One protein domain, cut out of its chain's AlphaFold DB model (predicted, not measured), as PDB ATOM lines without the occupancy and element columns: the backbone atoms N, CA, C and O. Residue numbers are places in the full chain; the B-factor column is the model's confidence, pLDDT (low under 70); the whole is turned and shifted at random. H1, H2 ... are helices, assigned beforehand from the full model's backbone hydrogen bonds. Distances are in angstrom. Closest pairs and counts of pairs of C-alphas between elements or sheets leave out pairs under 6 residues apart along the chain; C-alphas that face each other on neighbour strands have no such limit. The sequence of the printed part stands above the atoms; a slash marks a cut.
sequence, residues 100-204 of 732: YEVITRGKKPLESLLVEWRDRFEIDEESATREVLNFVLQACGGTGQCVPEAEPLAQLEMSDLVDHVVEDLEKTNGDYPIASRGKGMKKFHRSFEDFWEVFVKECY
ATOM      1  N   TYR A 100       3.182   9.279 -34.578       89.25
ATOM      2  CA  TYR A 100       1.815   9.489 -34.103       89.25
ATOM      3  C   TYR A 100       0.878  10.074 -35.162       89.25
ATOM      4  O   TYR A 100      -0.230   9.559 -35.350       89.25
ATOM      5  N   GLU A 101       1.284  11.119 -35.887       86.06
ATOM      6  CA  GLU A 101       0.437  11.711 -36.921       86.06
ATOM      7  C   GLU A 101       0.203  10.760 -38.097       86.06
ATOM      8  O   GLU A 101      -0.922  10.659 -38.604       86.06
ATOM      9  N   VAL A 102       1.242  10.036 -38.521       88.12
ATOM     10  CA  VAL A 102       1.168   9.074 -39.627       88.12
ATOM     11  C   VAL A 102       0.207   7.932 -39.289       88.12
ATOM     12  O   VAL A 102      -0.645   7.595 -40.123       88.12
ATOM     13  N   ILE A 103       0.278   7.400 -38.062       88.31
ATOM     14  CA  ILE A 103      -0.608   6.339 -37.559       88.31
ATOM     15  C   ILE A 103      -2.039   6.859 -37.375       88.31
ATOM     16  O   ILE A 103      -2.992   6.240 -37.853       88.31
ATOM     17  N   THR A 104      -2.212   8.036 -36.772       84.81
ATOM     18  CA  THR A 104      -3.538   8.622 -36.506       84.81
ATOM     19  C   THR A 104      -4.287   8.959 -37.794       84.81
ATOM     20  O   THR A 104      -5.485   8.680 -37.932       84.81
ATOM     21  N   ARG A 105      -3.592   9.533 -38.782       82.12
ATOM     22  CA  ARG A 105      -4.172   9.865 -40.093       82.12
ATOM     23  C   ARG A 105      -4.305   8.613 -40.973       82.12
ATOM     24  O   ARG A 105      -5.170   8.565 -41.852       82.12
ATOM     25  N   GLY A 106      -3.524   7.565 -40.697       80.44
ATOM     26  CA  GLY A 106      -3.468   6.328 -41.475       80.44
ATOM     27  C   GLY A 106      -2.951   6.574 -42.892       80.44
ATOM     28  O   GLY A 106      -3.549   6.082 -43.848       80.44
ATOM     29  N   LYS A 107      -1.903   7.404 -43.025       78.00
ATOM     30  CA  LYS A 107      -1.312   7.793 -44.320       78.00
ATOM     31  C   LYS A 107      -0.575   6.623 -45.002       78.00
ATOM     32  O   LYS A 107      -0.491   6.611 -46.228       78.00
ATOM     33  N   LYS A 108      -0.064   5.650 -44.231       84.25
ATOM     34  CA  LYS A 108       0.694   4.471 -44.700       84.25
ATOM     35  C   LYS A 108       0.280   3.187 -43.947       84.25
ATOM     36  O   LYS A 108      -0.194   3.309 -42.816       84.25
ATOM     37  N   PRO A 109       0.444   1.981 -44.536       89.56
ATOM     38  CA  PRO A 109       0.341   0.704 -43.815       89.56
ATOM     39  C   PRO A 109       1.392   0.588 -42.701       89.56
ATOM     40  O   PRO A 109       2.506   1.090 -42.869       89.56
ATOM     41  N   LEU A 110       1.051  -0.083 -41.596       90.81
ATOM     42  CA  LEU A 110       1.922  -0.211 -40.418       90.81
ATOM     43  C   LEU A 110       3.193  -1.007 -40.726       90.81
ATOM     44  O   LEU A 110       4.268  -0.624 -40.286       90.81
ATOM     45  N   GLU A 111       3.088  -2.047 -41.550       88.75
ATOM     46  CA  GLU A 111       4.207  -2.907 -41.944       88.75
ATOM     47  C   GLU A 111       5.274  -2.110 -42.696       88.75
ATOM     48  O   GLU A 111       6.454  -2.153 -42.367       88.75
ATOM     49  N   SER A 112       4.853  -1.295 -43.668       89.88
ATOM     50  CA  SER A 112       5.775  -0.429 -44.409       89.88
ATOM     51  C   SER A 112       6.374   0.659 -43.522       89.88
ATOM     52  O   SER A 112       7.531   1.021 -43.710       89.88
ATOM     53  N   LEU A 113       5.590   1.208 -42.587       91.56
ATOM     54  CA  LEU A 113       6.056   2.250 -41.675       91.56
ATOM     55  C   LEU A 113       7.131   1.719 -40.720       91.56
ATOM     56  O   LEU A 113       8.105   2.417 -40.456       91.56
ATOM     57  N   LEU A 114       6.956   0.494 -40.227       91.38
ATOM     58  CA  LEU A 114       7.857  -0.137 -39.270       91.38
ATOM     59  C   LEU A 114       9.123  -0.693 -39.914       91.38
ATOM     60  O   LEU A 114      10.188  -0.579 -39.317       91.38
ATOM     61  N   VAL A 115       9.043  -1.160 -41.162       88.69
ATOM     62  CA  VAL A 115      10.227  -1.420 -41.996       88.69
ATOM     63  C   VAL A 115      11.055  -0.143 -42.168       88.69
ATOM     64  O   VAL A 115      12.251  -0.145 -41.899       88.69
ATOM     65  N   GLU A 116      10.421   0.974 -42.544       89.81
ATOM     66  CA  GLU A 116      11.117   2.263 -42.683       89.81
ATOM     67  C   GLU A 116      11.686   2.763 -41.342       89.81
ATOM     68  O   GLU A 116      12.738   3.403 -41.322       89.81
ATOM     69  N   TRP A 117      10.983   2.529 -40.227       92.00
ATOM     70  CA  TRP A 117      11.462   2.873 -38.885       92.00
ATOM     71  C   TRP A 117      12.670   2.025 -38.483       92.00
ATOM     72  O   TRP A 117      13.658   2.589 -38.024       92.00
ATOM     73  N   ARG A 118      12.648   0.708 -38.730       87.75
ATOM     74  CA  ARG A 118      13.793  -0.182 -38.487       87.75
ATOM     75  C   ARG A 118      15.016   0.283 -39.268       87.75
ATOM     76  O   ARG A 118      16.096   0.384 -38.701       87.75
ATOM     77  N   ASP A 119      14.841   0.625 -40.542       88.38
ATOM     78  CA  ASP A 119      15.941   1.125 -41.370       88.38
ATOM     79  C   ASP A 119      16.543   2.425 -40.785       88.38
ATOM     80  O   ASP A 119      17.748   2.645 -40.894       88.38
ATOM     81  N   ARG A 120      15.742   3.278 -40.120       91.19
ATOM     82  CA  ARG A 120      16.247   4.451 -39.373       91.19
ATOM     83  C   ARG A 120      16.912   4.066 -38.054       91.19
ATOM     84  O   ARG A 120      17.950   4.634 -37.738       91.19
ATOM     85  N   PHE A 121      16.362   3.095 -37.332       87.75
ATOM     86  CA  PHE A 121      16.937   2.567 -36.094       87.75
ATOM     87  C   PHE A 121      18.327   1.960 -36.312       87.75
ATOM     88  O   PHE A 121      19.232   2.184 -35.518       87.75
ATOM     89  N   GLU A 122      18.541   1.260 -37.428       83.56
ATOM     90  CA  GLU A 122      19.860   0.724 -37.787       83.56
ATOM     91  C   GLU A 122      20.898   1.815 -38.107       83.56
ATOM     92  O   GLU A 122      22.105   1.573 -38.019       83.56
ATOM     93  N   ILE A 123      20.445   3.009 -38.497       89.81
ATOM     94  CA  ILE A 123      21.306   4.160 -38.787       89.81
ATOM     95  C   ILE A 123      21.587   4.957 -37.507       89.81
ATOM     96  O   ILE A 123      22.734   5.340 -37.273       89.81
ATOM     97  N   ASP A 124      20.552   5.208 -36.707       88.69
ATOM     98  CA  ASP A 124      20.592   5.973 -35.463       88.69
ATOM     99  C   ASP A 124      19.556   5.420 -34.467       88.69
ATOM    100  O   ASP A 124      18.374   5.781 -34.480       88.69
ATOM    101  N   GLU A 125      20.031   4.530 -33.594       86.12
ATOM    102  CA  GLU A 125      19.249   3.888 -32.531       86.12
ATOM    103  C   GLU A 125      18.585   4.921 -31.613       86.12
ATOM    104  O   GLU A 125      17.416   4.794 -31.238       86.12
ATOM    105  N   GLU A 126      19.325   5.970 -31.264       87.00
ATOM    106  CA  GLU A 126      18.910   6.974 -30.299       87.00
ATOM    107  C   GLU A 126      17.802   7.870 -30.863       87.00
ATOM    108  O   GLU A 126      16.825   8.175 -30.175       87.00
ATOM    109  N   SER A 127      17.918   8.289 -32.121       88.56
ATOM    110  CA  SER A 127      16.881   9.081 -32.788       88.56
ATOM    111  C   SER A 127      15.607   8.260 -33.018       88.56
ATOM    112  O   SER A 127      14.509   8.692 -32.652       88.56
ATOM    113  N   ALA A 128      15.737   7.031 -33.520       89.38
ATOM    114  CA  ALA A 128      14.589   6.169 -33.794       89.38
ATOM    115  C   ALA A 128      13.846   5.739 -32.517       89.38
ATOM    116  O   ALA A 128      12.614   5.658 -32.514       89.38
ATOM    117  N   THR A 129      14.561   5.520 -31.409       89.94
ATOM    118  CA  THR A 129      13.944   5.232 -30.104       89.94
ATOM    119  C   THR A 129      13.147   6.433 -29.588       89.94
ATOM    120  O   THR A 129      12.029   6.262 -29.092       89.94
ATOM    121  N   ARG A 130      13.645   7.666 -29.785       91.56
ATOM    122  CA  ARG A 130      12.882   8.887 -29.468       91.56
ATOM    123  C   ARG A 130      11.578   8.975 -30.267       91.56
ATOM    124  O   ARG A 130      10.589   9.452 -29.713       91.56
ATOM    125  N   GLU A 131      11.525   8.505 -31.517       91.88
ATOM    126  CA  GLU A 131      10.276   8.478 -32.306       91.88
ATOM    127  C   GLU A 131       9.193   7.606 -31.641       91.88
ATOM    128  O   GLU A 131       8.035   8.021 -31.551       91.88
ATOM    129  N   VAL A 132       9.564   6.419 -31.143       92.69
ATOM    130  CA  VAL A 132       8.631   5.488 -30.477       92.69
ATOM    131  C   VAL A 132       8.201   6.024 -29.114       92.69
ATOM    132  O   VAL A 132       7.014   5.990 -28.791       92.69
ATOM    133  N   LEU A 133       9.131   6.573 -28.328       91.25
ATOM    134  CA  LEU A 133       8.802   7.188 -27.039       91.25
ATOM    135  C   LEU A 133       7.842   8.372 -27.215       91.25
ATOM    136  O   LEU A 133       6.813   8.432 -26.543       91.25
ATOM    137  N   ASN A 134       8.112   9.270 -28.168       92.12
ATOM    138  CA  ASN A 134       7.200  10.372 -28.480       92.12
ATOM    139  C   ASN A 134       5.830   9.867 -28.953       92.12
ATOM    140  O   ASN A 134       4.818  10.421 -28.538       92.12
ATOM    141  N   PHE A 135       5.768   8.790 -29.745       93.12
ATOM    142  CA  PHE A 135       4.496   8.175 -30.136       93.12
ATOM    143  C   PHE A 135       3.661   7.722 -28.930       93.12
ATOM    144  O   PHE A 135       2.459   8.003 -28.879       93.12
ATOM    145  N   VAL A 136       4.285   7.069 -27.944       92.81
ATOM    146  CA  VAL A 136       3.612   6.640 -26.707       92.81
ATOM    147  C   VAL A 136       3.139   7.843 -25.893       92.81
ATOM    148  O   VAL A 136       1.973   7.898 -25.501       92.81
ATOM    149  N   LEU A 137       4.007   8.832 -25.672       91.31
ATOM    150  CA  LEU A 137       3.681  10.018 -24.871       91.31
ATOM    151  C   LEU A 137       2.560  10.848 -25.517       91.31
ATOM    152  O   LEU A 137       1.623  11.263 -24.832       91.31
ATOM    153  N   GLN A 138       2.571  11.000 -26.843       91.25
ATOM    154  CA  GLN A 138       1.508  11.676 -27.594       91.25
ATOM    155  C   GLN A 138       0.179  10.910 -27.543       91.25
ATOM    156  O   GLN A 138      -0.889  11.513 -27.406       91.25
ATOM    157  N   ALA A 139       0.212   9.574 -27.574       90.81
ATOM    158  CA  ALA A 139      -0.979   8.745 -27.385       90.81
ATOM    159  C   ALA A 139      -1.594   8.903 -25.975       90.81
ATOM    160  O   ALA A 139      -2.817   8.789 -25.807       90.81
ATOM    161  N   CYS A 140      -0.759   9.226 -24.984       90.12
ATOM    162  CA  CYS A 140      -1.144   9.538 -23.606       90.12
ATOM    163  C   CYS A 140      -1.562  11.001 -23.382       90.12
ATOM    164  O   CYS A 140      -2.015  11.317 -22.287       90.12
ATOM    165  N   GLY A 141      -1.487  11.869 -24.397       86.25
ATOM    166  CA  GLY A 141      -1.934  13.265 -24.314       86.25
ATOM    167  C   GLY A 141      -0.822  14.313 -24.301       86.25
ATOM    168  O   GLY A 141      -1.139  15.499 -24.243       86.25
ATOM    169  N   GLY A 142       0.445  13.903 -24.401       87.81
ATOM    170  CA  GLY A 142       1.558  14.825 -24.624       87.81
ATOM    171  C   GLY A 142       1.425  15.560 -25.959       87.81
ATOM    172  O   GLY A 142       0.929  15.002 -26.945       87.81
ATOM    173  N   THR A 143       1.845  16.822 -26.005       82.38
ATOM    174  CA  THR A 143       1.791  17.639 -27.219       82.38
ATOM    175  C   THR A 143       3.188  17.909 -27.765       82.38
ATOM    176  O   THR A 143       4.118  18.215 -27.029       82.38
ATOM    177  N   GLY A 144       3.351  17.797 -29.085       81.44
ATOM    178  CA  GLY A 144       4.655  18.000 -29.720       81.44
ATOM    179  C   GLY A 144       5.687  16.949 -29.298       81.44
ATOM    180  O   GLY A 144       5.345  15.787 -29.084       81.44
ATOM    181  N   GLN A 145       6.956  17.342 -29.246       83.12
ATOM    182  CA  GLN A 145       8.073  16.461 -28.920       83.12
ATOM    183  C   GLN A 145       8.333  16.498 -27.410       83.12
ATOM    184  O   GLN A 145       8.937  17.437 -26.900       83.12
ATOM    185  N   CYS A 146       7.845  15.482 -26.703       83.88
ATOM    186  CA  CYS A 146       7.969  15.352 -25.253       83.88
ATOM    187  C   CYS A 146       9.362  14.871 -24.820       83.88
ATOM    188  O   CYS A 146       9.775  15.133 -23.696       83.88
ATOM    189  N   VAL A 147      10.085  14.157 -25.692       88.19
ATOM    190  CA  VAL A 147      11.439  13.663 -25.391       88.19
ATOM    191  C   VAL A 147      12.485  14.653 -25.909       88.19
ATOM    192  O   VAL A 147      12.533  14.867 -27.125       88.19
ATOM    193  N   PRO A 148      13.335  15.241 -25.046       85.12
ATOM    194  CA  PRO A 148      14.294  16.257 -25.463       85.12
ATOM    195  C   PRO A 148      15.396  15.678 -26.364       85.12
ATOM    196  O   PRO A 148      15.948  14.605 -26.115       85.12
ATOM    197  N   GLU A 149      15.751  16.414 -27.419       82.88
ATOM    198  CA  GLU A 149      16.839  16.032 -28.338       82.88
ATOM    199  C   GLU A 149      18.232  16.356 -27.789       82.88
ATOM    200  O   GLU A 149      19.222  15.764 -28.207       82.88
ATOM    201  N   ALA A 150      18.323  17.315 -26.865       81.50
ATOM    202  CA  ALA A 150      19.595  17.797 -26.334       81.50
ATOM    203  C   ALA A 150      20.227  16.850 -25.295       81.50
ATOM    204  O   ALA A 150      21.401  17.018 -24.963       81.50
ATOM    205  N   GLU A 151      19.463  15.884 -24.783       84.50
ATOM    206  CA  GLU A 151      19.862  14.989 -23.698       84.50
ATOM    207  C   GLU A 151      19.952  13.532 -24.186       84.50
ATOM    208  O   GLU A 151      19.029  13.073 -24.869       84.50
ATOM    209  N   PRO A 152      21.036  12.791 -23.880       86.19
ATOM    210  CA  PRO A 152      21.156  11.374 -24.228       86.19
ATOM    211  C   PRO A 152      20.058  10.527 -23.579       86.19
ATOM    212  O   PRO A 152      19.731  10.729 -22.413       86.19
ATOM    213  N   LEU A 153      19.556   9.507 -24.286       83.31
ATOM    214  CA  LEU A 153      18.479   8.648 -23.765       83.31
ATOM    215  C   LEU A 153      18.822   7.975 -22.426       83.31
ATOM    216  O   LEU A 153      17.939   7.774 -21.602       83.31
ATOM    217  N   ALA A 154      20.098   7.653 -22.199       82.94
ATOM    218  CA  ALA A 154      20.569   7.003 -20.976       82.94
ATOM    219  C   ALA A 154      20.516   7.897 -19.721       82.94
ATOM    220  O   ALA A 154      20.714   7.392 -18.620       82.94
ATOM    221  N   GLN A 155      20.317   9.207 -19.887       84.38
ATOM    222  CA  GLN A 155      20.246  10.185 -18.794       84.38
ATOM    223  C   GLN A 155      18.818  10.683 -18.546       84.38
ATOM    224  O   GLN A 155      18.597  11.425 -17.599       84.38
ATOM    225  N   LEU A 156      17.853  10.254 -19.368       84.31
ATOM    226  CA  LEU A 156      16.464  10.662 -19.219       84.31
ATOM    227  C   LEU A 156      15.825  10.026 -17.987       84.31
ATOM    228  O   LEU A 156      15.682   8.804 -17.908       84.31
ATOM    229  N   GLU A 157      15.332  10.871 -17.091       84.75
ATOM    230  CA  GLU A 157      14.458  10.459 -16.000       84.75
ATOM    231  C   GLU A 157      13.010  10.345 -16.492       84.75
ATOM    232  O   GLU A 157      12.412  11.286 -17.020       84.75
ATOM    233  N   MET A 158      12.410   9.164 -16.316       85.69
ATOM    234  CA  MET A 158      11.041   8.906 -16.775       85.69
ATOM    235  C   MET A 158      10.008   9.771 -16.033       85.69
ATOM    236  O   MET A 158       8.956  10.073 -16.596       85.69
ATOM    237  N   SER A 159      10.304  10.192 -14.795       85.88
ATOM    238  CA  SER A 159       9.465  11.125 -14.032       85.88
ATOM    239  C   SER A 159       9.260  12.440 -14.774       85.88
ATOM    240  O   SER A 159       8.131  12.906 -14.878       85.88
ATOM    241  N   ASP A 160      10.321  12.980 -15.369       86.81
ATOM    242  CA  ASP A 160      10.308  14.302 -15.993       86.81
ATOM    243  C   ASP A 160       9.478  14.284 -17.285       86.81
ATOM    244  O   ASP A 160       8.723  15.215 -17.580       86.81
ATOM    245  N   LEU A 161       9.545  13.174 -18.030       86.50
ATOM    246  CA  LEU A 161       8.703  12.941 -19.205       86.50
ATOM    247  C   LEU A 161       7.221  12.814 -18.824       86.50
ATOM    248  O   LEU A 161       6.351  13.321 -19.535       86.50
ATOM    249  N   VAL A 162       6.923  12.135 -17.712       88.00
ATOM    250  CA  VAL A 162       5.553  11.996 -17.201       88.00
ATOM    251  C   VAL A 162       5.014  13.345 -16.738       88.00
ATOM    252  O   VAL A 162       3.895  13.691 -17.116       88.00
ATOM    253  N   ASP A 163       5.799  14.124 -15.995       87.31
ATOM    254  CA  ASP A 163       5.412  15.458 -15.530       87.31
ATOM    255  C   ASP A 163       5.089  16.379 -16.712       87.31
ATOM    256  O   ASP A 163       4.050  17.044 -16.716       87.31
ATOM    257  N   HIS A 164       5.888  16.325 -17.782       86.50
ATOM    258  CA  HIS A 164       5.611  17.061 -19.016       86.50
ATOM    259  C   HIS A 164       4.266  16.671 -19.659       86.50
ATOM    260  O   HIS A 164       3.477  17.533 -20.055       86.50
ATOM    261  N   VAL A 165       3.956  15.370 -19.730       87.44
ATOM    262  CA  VAL A 165       2.663  14.891 -20.249       87.44
ATOM    263  C   VAL A 165       1.503  15.296 -19.335       87.44
ATOM    264  O   VAL A 165       0.432  15.650 -19.829       87.44
ATOM    265  N   VAL A 166       1.693  15.273 -18.013       87.25
ATOM    266  CA  VAL A 166       0.682  15.712 -17.040       87.25
ATOM    267  C   VAL A 166       0.371  17.198 -17.222       87.25
ATOM    268  O   VAL A 166      -0.806  17.558 -17.303       87.25
ATOM    269  N   GLU A 167       1.385  18.050 -17.377       87.00
ATOM    270  CA  GLU A 167       1.192  19.477 -17.659       87.00
ATOM    271  C   GLU A 167       0.385  19.713 -18.948       87.00
ATOM    272  O   GLU A 167      -0.480  20.594 -19.006       87.00
ATOM    273  N   ASP A 168       0.632  18.929 -19.997       85.88
ATOM    274  CA  ASP A 168      -0.103  19.019 -21.261       85.88
ATOM    275  C   ASP A 168      -1.545  18.492 -21.166       85.88
ATOM    276  O   ASP A 168      -2.481  19.070 -21.739       85.88
ATOM    277  N   LEU A 169      -1.766  17.444 -20.375       83.94
ATOM    278  CA  LEU A 169      -3.094  16.912 -20.063       83.94
ATOM    279  C   LEU A 169      -3.954  17.914 -19.284       83.94
ATOM    280  O   LEU A 169      -5.156  18.054 -19.550       83.94
ATOM    281  N   GLU A 170      -3.354  18.645 -18.345       84.12
ATOM    282  CA  GLU A 170      -4.041  19.700 -17.596       84.12
ATOM    283  C   GLU A 170      -4.531  20.824 -18.524       84.12
ATOM    284  O   GLU A 170      -5.655  21.316 -18.367       84.12
ATOM    285  N   LYS A 171      -3.749  21.178 -19.555       82.12
ATOM    286  CA  LYS A 171      -4.123  22.191 -20.563       82.12
ATOM    287  C   LYS A 171      -5.286  21.743 -21.457       82.12
ATOM    288  O   LYS A 171      -6.039  22.584 -21.952       82.12
ATOM    289  N   THR A 172      -5.459  20.438 -21.660       71.75
ATOM    290  CA  THR A 172      -6.442  19.847 -22.590       71.75
ATOM    291  C   THR A 172      -7.713  19.329 -21.902       71.75
ATOM    292  O   THR A 172      -8.547  18.675 -22.530       71.75
ATOM    293  N   ASN A 173      -7.927  19.687 -20.629       71.81
ATOM    294  CA  ASN A 173      -9.085  19.275 -19.824       71.81
ATOM    295  C   ASN A 173      -9.188  17.740 -19.658       71.81
ATOM    296  O   ASN A 173     -10.291  17.200 -19.519       71.81
ATOM    297  N   GLY A 174      -8.042  17.046 -19.672       71.00
ATOM    298  CA  GLY A 174      -7.919  15.615 -19.384       71.00
ATOM    299  C   GLY A 174      -8.465  14.659 -20.451       71.00
ATOM    300  O   GLY A 174      -8.676  13.487 -20.142       71.00
ATOM    301  N   ASP A 175      -8.733  15.122 -21.680       77.19
ATOM    302  CA  ASP A 175      -9.081  14.241 -22.810       77.19
ATOM    303  C   ASP A 175      -7.815  13.896 -23.605       77.19
ATOM    304  O   ASP A 175      -7.114  14.791 -24.069       77.19
ATOM    305  N   TYR A 176      -7.528  12.604 -23.781       85.19
ATOM    306  CA  TYR A 176      -6.326  12.129 -24.475       85.19
ATOM    307  C   TYR A 176      -6.603  10.914 -25.369       85.19
ATOM    308  O   TYR A 176      -7.539  10.155 -25.099       85.19
ATOM    309  N   PRO A 177      -5.820  10.703 -26.446       85.94
ATOM    310  CA  PRO A 177      -6.170   9.799 -27.549       85.94
ATOM    311  C   PRO A 177      -6.529   8.366 -27.137       85.94
ATOM    312  O   PRO A 177      -7.541   7.833 -27.600       85.94
ATOM    313  N   ILE A 178      -5.761   7.750 -26.231       85.62
ATOM    314  CA  ILE A 178      -6.014   6.374 -25.767       85.62
ATOM    315  C   ILE A 178      -7.336   6.256 -24.979       85.62
ATOM    316  O   ILE A 178      -8.059   5.276 -25.148       85.62
ATOM    317  N   ALA A 179      -7.712   7.248 -24.164       85.25
ATOM    318  CA  ALA A 179      -8.952   7.208 -23.375       85.25
ATOM    319  C   ALA A 179     -10.156   7.875 -24.064       85.25
ATOM    320  O   ALA A 179     -11.311   7.660 -23.668       85.25
ATOM    321  N   SER A 180      -9.910   8.676 -25.103       83.50
ATOM    322  CA  SER A 180     -10.934   9.482 -25.749       83.50
ATOM    323  C   SER A 180     -11.962   8.616 -26.476       83.50
ATOM    324  O   SER A 180     -11.657   7.737 -27.282       83.50
ATOM    325  N   ARG A 181     -13.244   8.917 -26.244       83.19
ATOM    326  CA  ARG A 181     -14.380   8.312 -26.970       83.19
ATOM    327  C   ARG A 181     -14.839   9.170 -28.155       83.19
ATOM    328  O   ARG A 181     -15.946   8.973 -28.670       83.19
ATOM    329  N   GLY A 182     -14.007  10.124 -28.574       77.62
ATOM    330  CA  GLY A 182     -14.262  11.047 -29.674       77.62
ATOM    331  C   GLY A 182     -14.470  10.366 -31.035       77.62
ATOM    332  O   GLY A 182     -14.085   9.220 -31.285       77.62
ATOM    333  N   LYS A 183     -15.106  11.088 -31.963       73.69
ATOM    334  CA  LYS A 183     -15.360  10.603 -33.327       73.69
ATOM    335  C   LYS A 183     -14.036  10.528 -34.103       73.69
ATOM    336  O   LYS A 183     -13.466  11.561 -34.416       73.69
ATOM    337  N   GLY A 184     -13.589   9.317 -34.438       70.88
ATOM    338  CA  GLY A 184     -12.307   9.060 -35.120       70.88
ATOM    339  C   GLY A 184     -11.332   8.216 -34.293       70.88
ATOM    340  O   GLY A 184     -10.533   7.487 -34.872       70.88
ATOM    341  N   MET A 185     -11.495   8.191 -32.964       84.19
ATOM    342  CA  MET A 185     -10.560   7.519 -32.048       84.19
ATOM    343  C   MET A 185     -10.588   5.994 -32.136       84.19
ATOM    344  O   MET A 185      -9.555   5.360 -32.008       84.19
ATOM    345  N   LYS A 186     -11.722   5.383 -32.510       84.56
ATOM    346  CA  LYS A 186     -11.793   3.922 -32.725       84.56
ATOM    347  C   LYS A 186     -10.820   3.400 -33.787       84.56
ATOM    348  O   LYS A 186     -10.458   2.231 -33.745       84.56
ATOM    349  N   LYS A 187     -10.483   4.225 -34.787       85.69
ATOM    350  CA  LYS A 187      -9.503   3.856 -35.818       85.69
ATOM    351  C   LYS A 187      -8.094   3.931 -35.235       85.69
ATOM    352  O   LYS A 187      -7.342   2.986 -35.410       85.69
ATOM    353  N   PHE A 188      -7.800   5.007 -34.507       88.81
ATOM    354  CA  PHE A 188      -6.545   5.169 -33.783       88.81
ATOM    355  C   PHE A 188      -6.311   4.032 -32.780       88.81
ATOM    356  O   PHE A 188      -5.254   3.432 -32.830       88.81
ATOM    357  N   HIS A 189      -7.302   3.663 -31.959       90.75
ATOM    358  CA  HIS A 189      -7.183   2.556 -30.995       90.75
ATOM    359  C   HIS A 189      -6.771   1.246 -31.661       90.75
ATOM    360  O   HIS A 189      -5.822   0.623 -31.215       90.75
ATOM    361  N   ARG A 190      -7.412   0.881 -32.779       90.00
ATOM    362  CA  ARG A 190      -7.013  -0.307 -33.548       90.00
ATOM    363  C   ARG A 190      -5.606  -0.174 -34.113       90.00
ATOM    364  O   ARG A 190      -4.810  -1.075 -33.952       90.00
ATOM    365  N   SER A 191      -5.282   0.959 -34.735       89.81
ATOM    366  CA  SER A 191      -3.943   1.170 -35.291       89.81
ATOM    367  C   SER A 191      -2.848   1.218 -34.218       89.81
ATOM    368  O   SER A 191      -1.721   0.849 -34.513       89.81
ATOM    369  N   PHE A 192      -3.166   1.649 -32.997       92.00
ATOM    370  CA  PHE A 192      -2.269   1.623 -31.842       92.00
ATOM    371  C   PHE A 192      -2.084   0.196 -31.309       92.00
ATOM    372  O   PHE A 192      -0.964  -0.185 -31.001       92.00
ATOM    373  N   GLU A 193      -3.154  -0.600 -31.230       91.62
ATOM    374  CA  GLU A 193      -3.087  -2.024 -30.867       91.62
ATOM    375  C   GLU A 193      -2.279  -2.824 -31.904       91.62
ATOM    376  O   GLU A 193      -1.305  -3.484 -31.546       91.62
ATOM    377  N   ASP A 194      -2.623  -2.690 -33.190       92.00
ATOM    378  CA  ASP A 194      -1.976  -3.388 -34.308       92.00
ATOM    379  C   ASP A 194      -0.490  -2.996 -34.450       92.00
ATOM    380  O   ASP A 194       0.335  -3.804 -34.878       92.00
ATOM    381  N   PHE A 195      -0.121  -1.758 -34.085       94.06
ATOM    382  CA  PHE A 195       1.261  -1.275 -34.158       94.06
ATOM    383  C   PHE A 195       2.219  -2.162 -33.362       94.06
ATOM    384  O   PHE A 195       3.277  -2.502 -33.880       94.06
ATOM    385  N   TRP A 196       1.859  -2.567 -32.142       92.94
ATOM    386  CA  TRP A 196       2.755  -3.340 -31.276       92.94
ATOM    387  C   TRP A 196       3.013  -4.747 -31.809       92.94
ATOM    388  O   TRP A 196       4.139  -5.232 -31.726       92.94
ATOM    389  N   GLU A 197       2.005  -5.384 -32.407       86.88
ATOM    390  CA  GLU A 197       2.158  -6.704 -33.023       86.88
ATOM    391  C   GLU A 197       3.138  -6.649 -34.203       86.88
ATOM    392  O   GLU A 197       4.067  -7.455 -34.292       86.88
ATOM    393  N   VAL A 198       2.976  -5.657 -35.083       88.94
ATOM    394  CA  VAL A 198       3.869  -5.467 -36.234       88.94
ATOM    395  C   VAL A 198       5.261  -5.012 -35.780       88.94
ATOM    396  O   VAL A 198       6.255  -5.481 -36.328       88.94
ATOM    397  N   PHE A 199       5.353  -4.155 -34.760       88.25
ATOM    398  CA  PHE A 199       6.617  -3.647 -34.218       88.25
ATOM    399  C   PHE A 199       7.462  -4.790 -33.662       88.25
ATOM    400  O   PHE A 199       8.612  -4.959 -34.051       88.25
ATOM    401  N   VAL A 200       6.864  -5.632 -32.815       82.88
ATOM    402  CA  VAL A 200       7.536  -6.807 -32.254       82.88
ATOM    403  C   VAL A 200       7.975  -7.751 -33.370       82.88
ATOM    404  O   VAL A 200       9.115  -8.202 -33.359       82.88
ATOM    405  N   LYS A 201       7.117  -8.006 -34.365       78.94
ATOM    406  CA  LYS A 201       7.441  -8.889 -35.490       78.94
ATOM    407  C   LYS A 201       8.633  -8.395 -36.317       78.94
ATOM    408  O   LYS A 201       9.489  -9.205 -36.659       78.94
ATOM    409  N   GLU A 202       8.708  -7.100 -36.616       78.62
ATOM    410  CA  GLU A 202       9.841  -6.514 -37.353       78.62
ATOM    411  C   GLU A 202      11.133  -6.480 -36.515       78.62
ATOM    412  O   GLU A 202      12.223  -6.601 -37.070       78.62
ATOM    413  N   CYS A 203      11.030  -6.387 -35.185       72.56
ATOM    414  CA  CYS A 203      12.170  -6.507 -34.270       72.56
ATOM    415  C   CYS A 203      12.634  -7.967 -34.059       72.56
ATOM    416  O   CYS A 203      13.759  -8.198 -33.613       72.56
ATOM    417  N   TYR A 204      11.792  -8.960 -34.372       60.47
ATOM    418  CA  TYR A 204      11.996 -10.366 -33.996       60.47
ATOM    419  C   TYR A 204      13.048 -11.115 -34.829       60.47
ATOM    420  O   TYR A 204      13.561 -12.133 -34.365       60.47
TER     421      TYR A 204
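AT A GLANCE: This is residues 100 to 204 of the 732 residues of an uncharacterized protein of Phytophthora kernoviae (UniProt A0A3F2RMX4). H3 lies near the middle of a flat group of helices, with H1, H2 and the long H5 packed together on one side of it and H4 on the other. H2 and H3 form a helical hairpin, H5 crosses H1 and H2, and long links lead from H3 to H4 and from H4 to H5. The printed part has 105 residues with five named helices, H1 to H5 in chain order, and no named strand; its class is all helix. It is compact, with a radius of gyration of the C-alphas of 14.3 A and spans of 38 by 36 by 19 A.

HOW THE PARTS SIT: H1, residues 100 to 105, touches H3, residues 125 to 139, at a steep tilt of 56 degrees, with residues 134 to 139 of H3 alone; the closest C-alphas, of Tyr 100 and Phe 135, are 5.0 A apart. H2, residues 110 to 121, touches H3 at a steep tilt of 42 degrees, opposite ways, with the C-alphas of Phe 121 and Ala 128 closest at 4.9 A. H4, residues 158 to 171, is close to H3 but not clearly touching: the closest C-alphas, of Leu 137 and Val 165, are 6.8 A apart. H5, residues 185 to 204, touches H2 at Glu 111 and Val 198, their closest C-alphas, 6.3 A, and H1 at Thr 104 and Phe 188, 5.3 A. H4 and H5 are apart. Every O i to N i+4 pair is within hydrogen-bond range in H1, H2, H3 and H4, and 14 of 16 are in H5.

IN THESE COORDINATES: H1 begins at C-alpha 100 (1.815, 9.489, -34.103) and is 8.5 A long. H2 is 15.9 A, H3 21.4 A and H4 20.5 A long. H5, 28.9 A, ends at C-alpha 204 (11.996, -10.366, -33.996).

THE WHOLE: The C-alphas farthest apart, of Asn 173 and Tyr 204, are 39.0 A apart. The printed part has no cut. The links H3 to H4 and H4 to H5, of 18 and 13 residues, are long. Mean pLDDT of the printed part is 85.9; residue 204 is under 70.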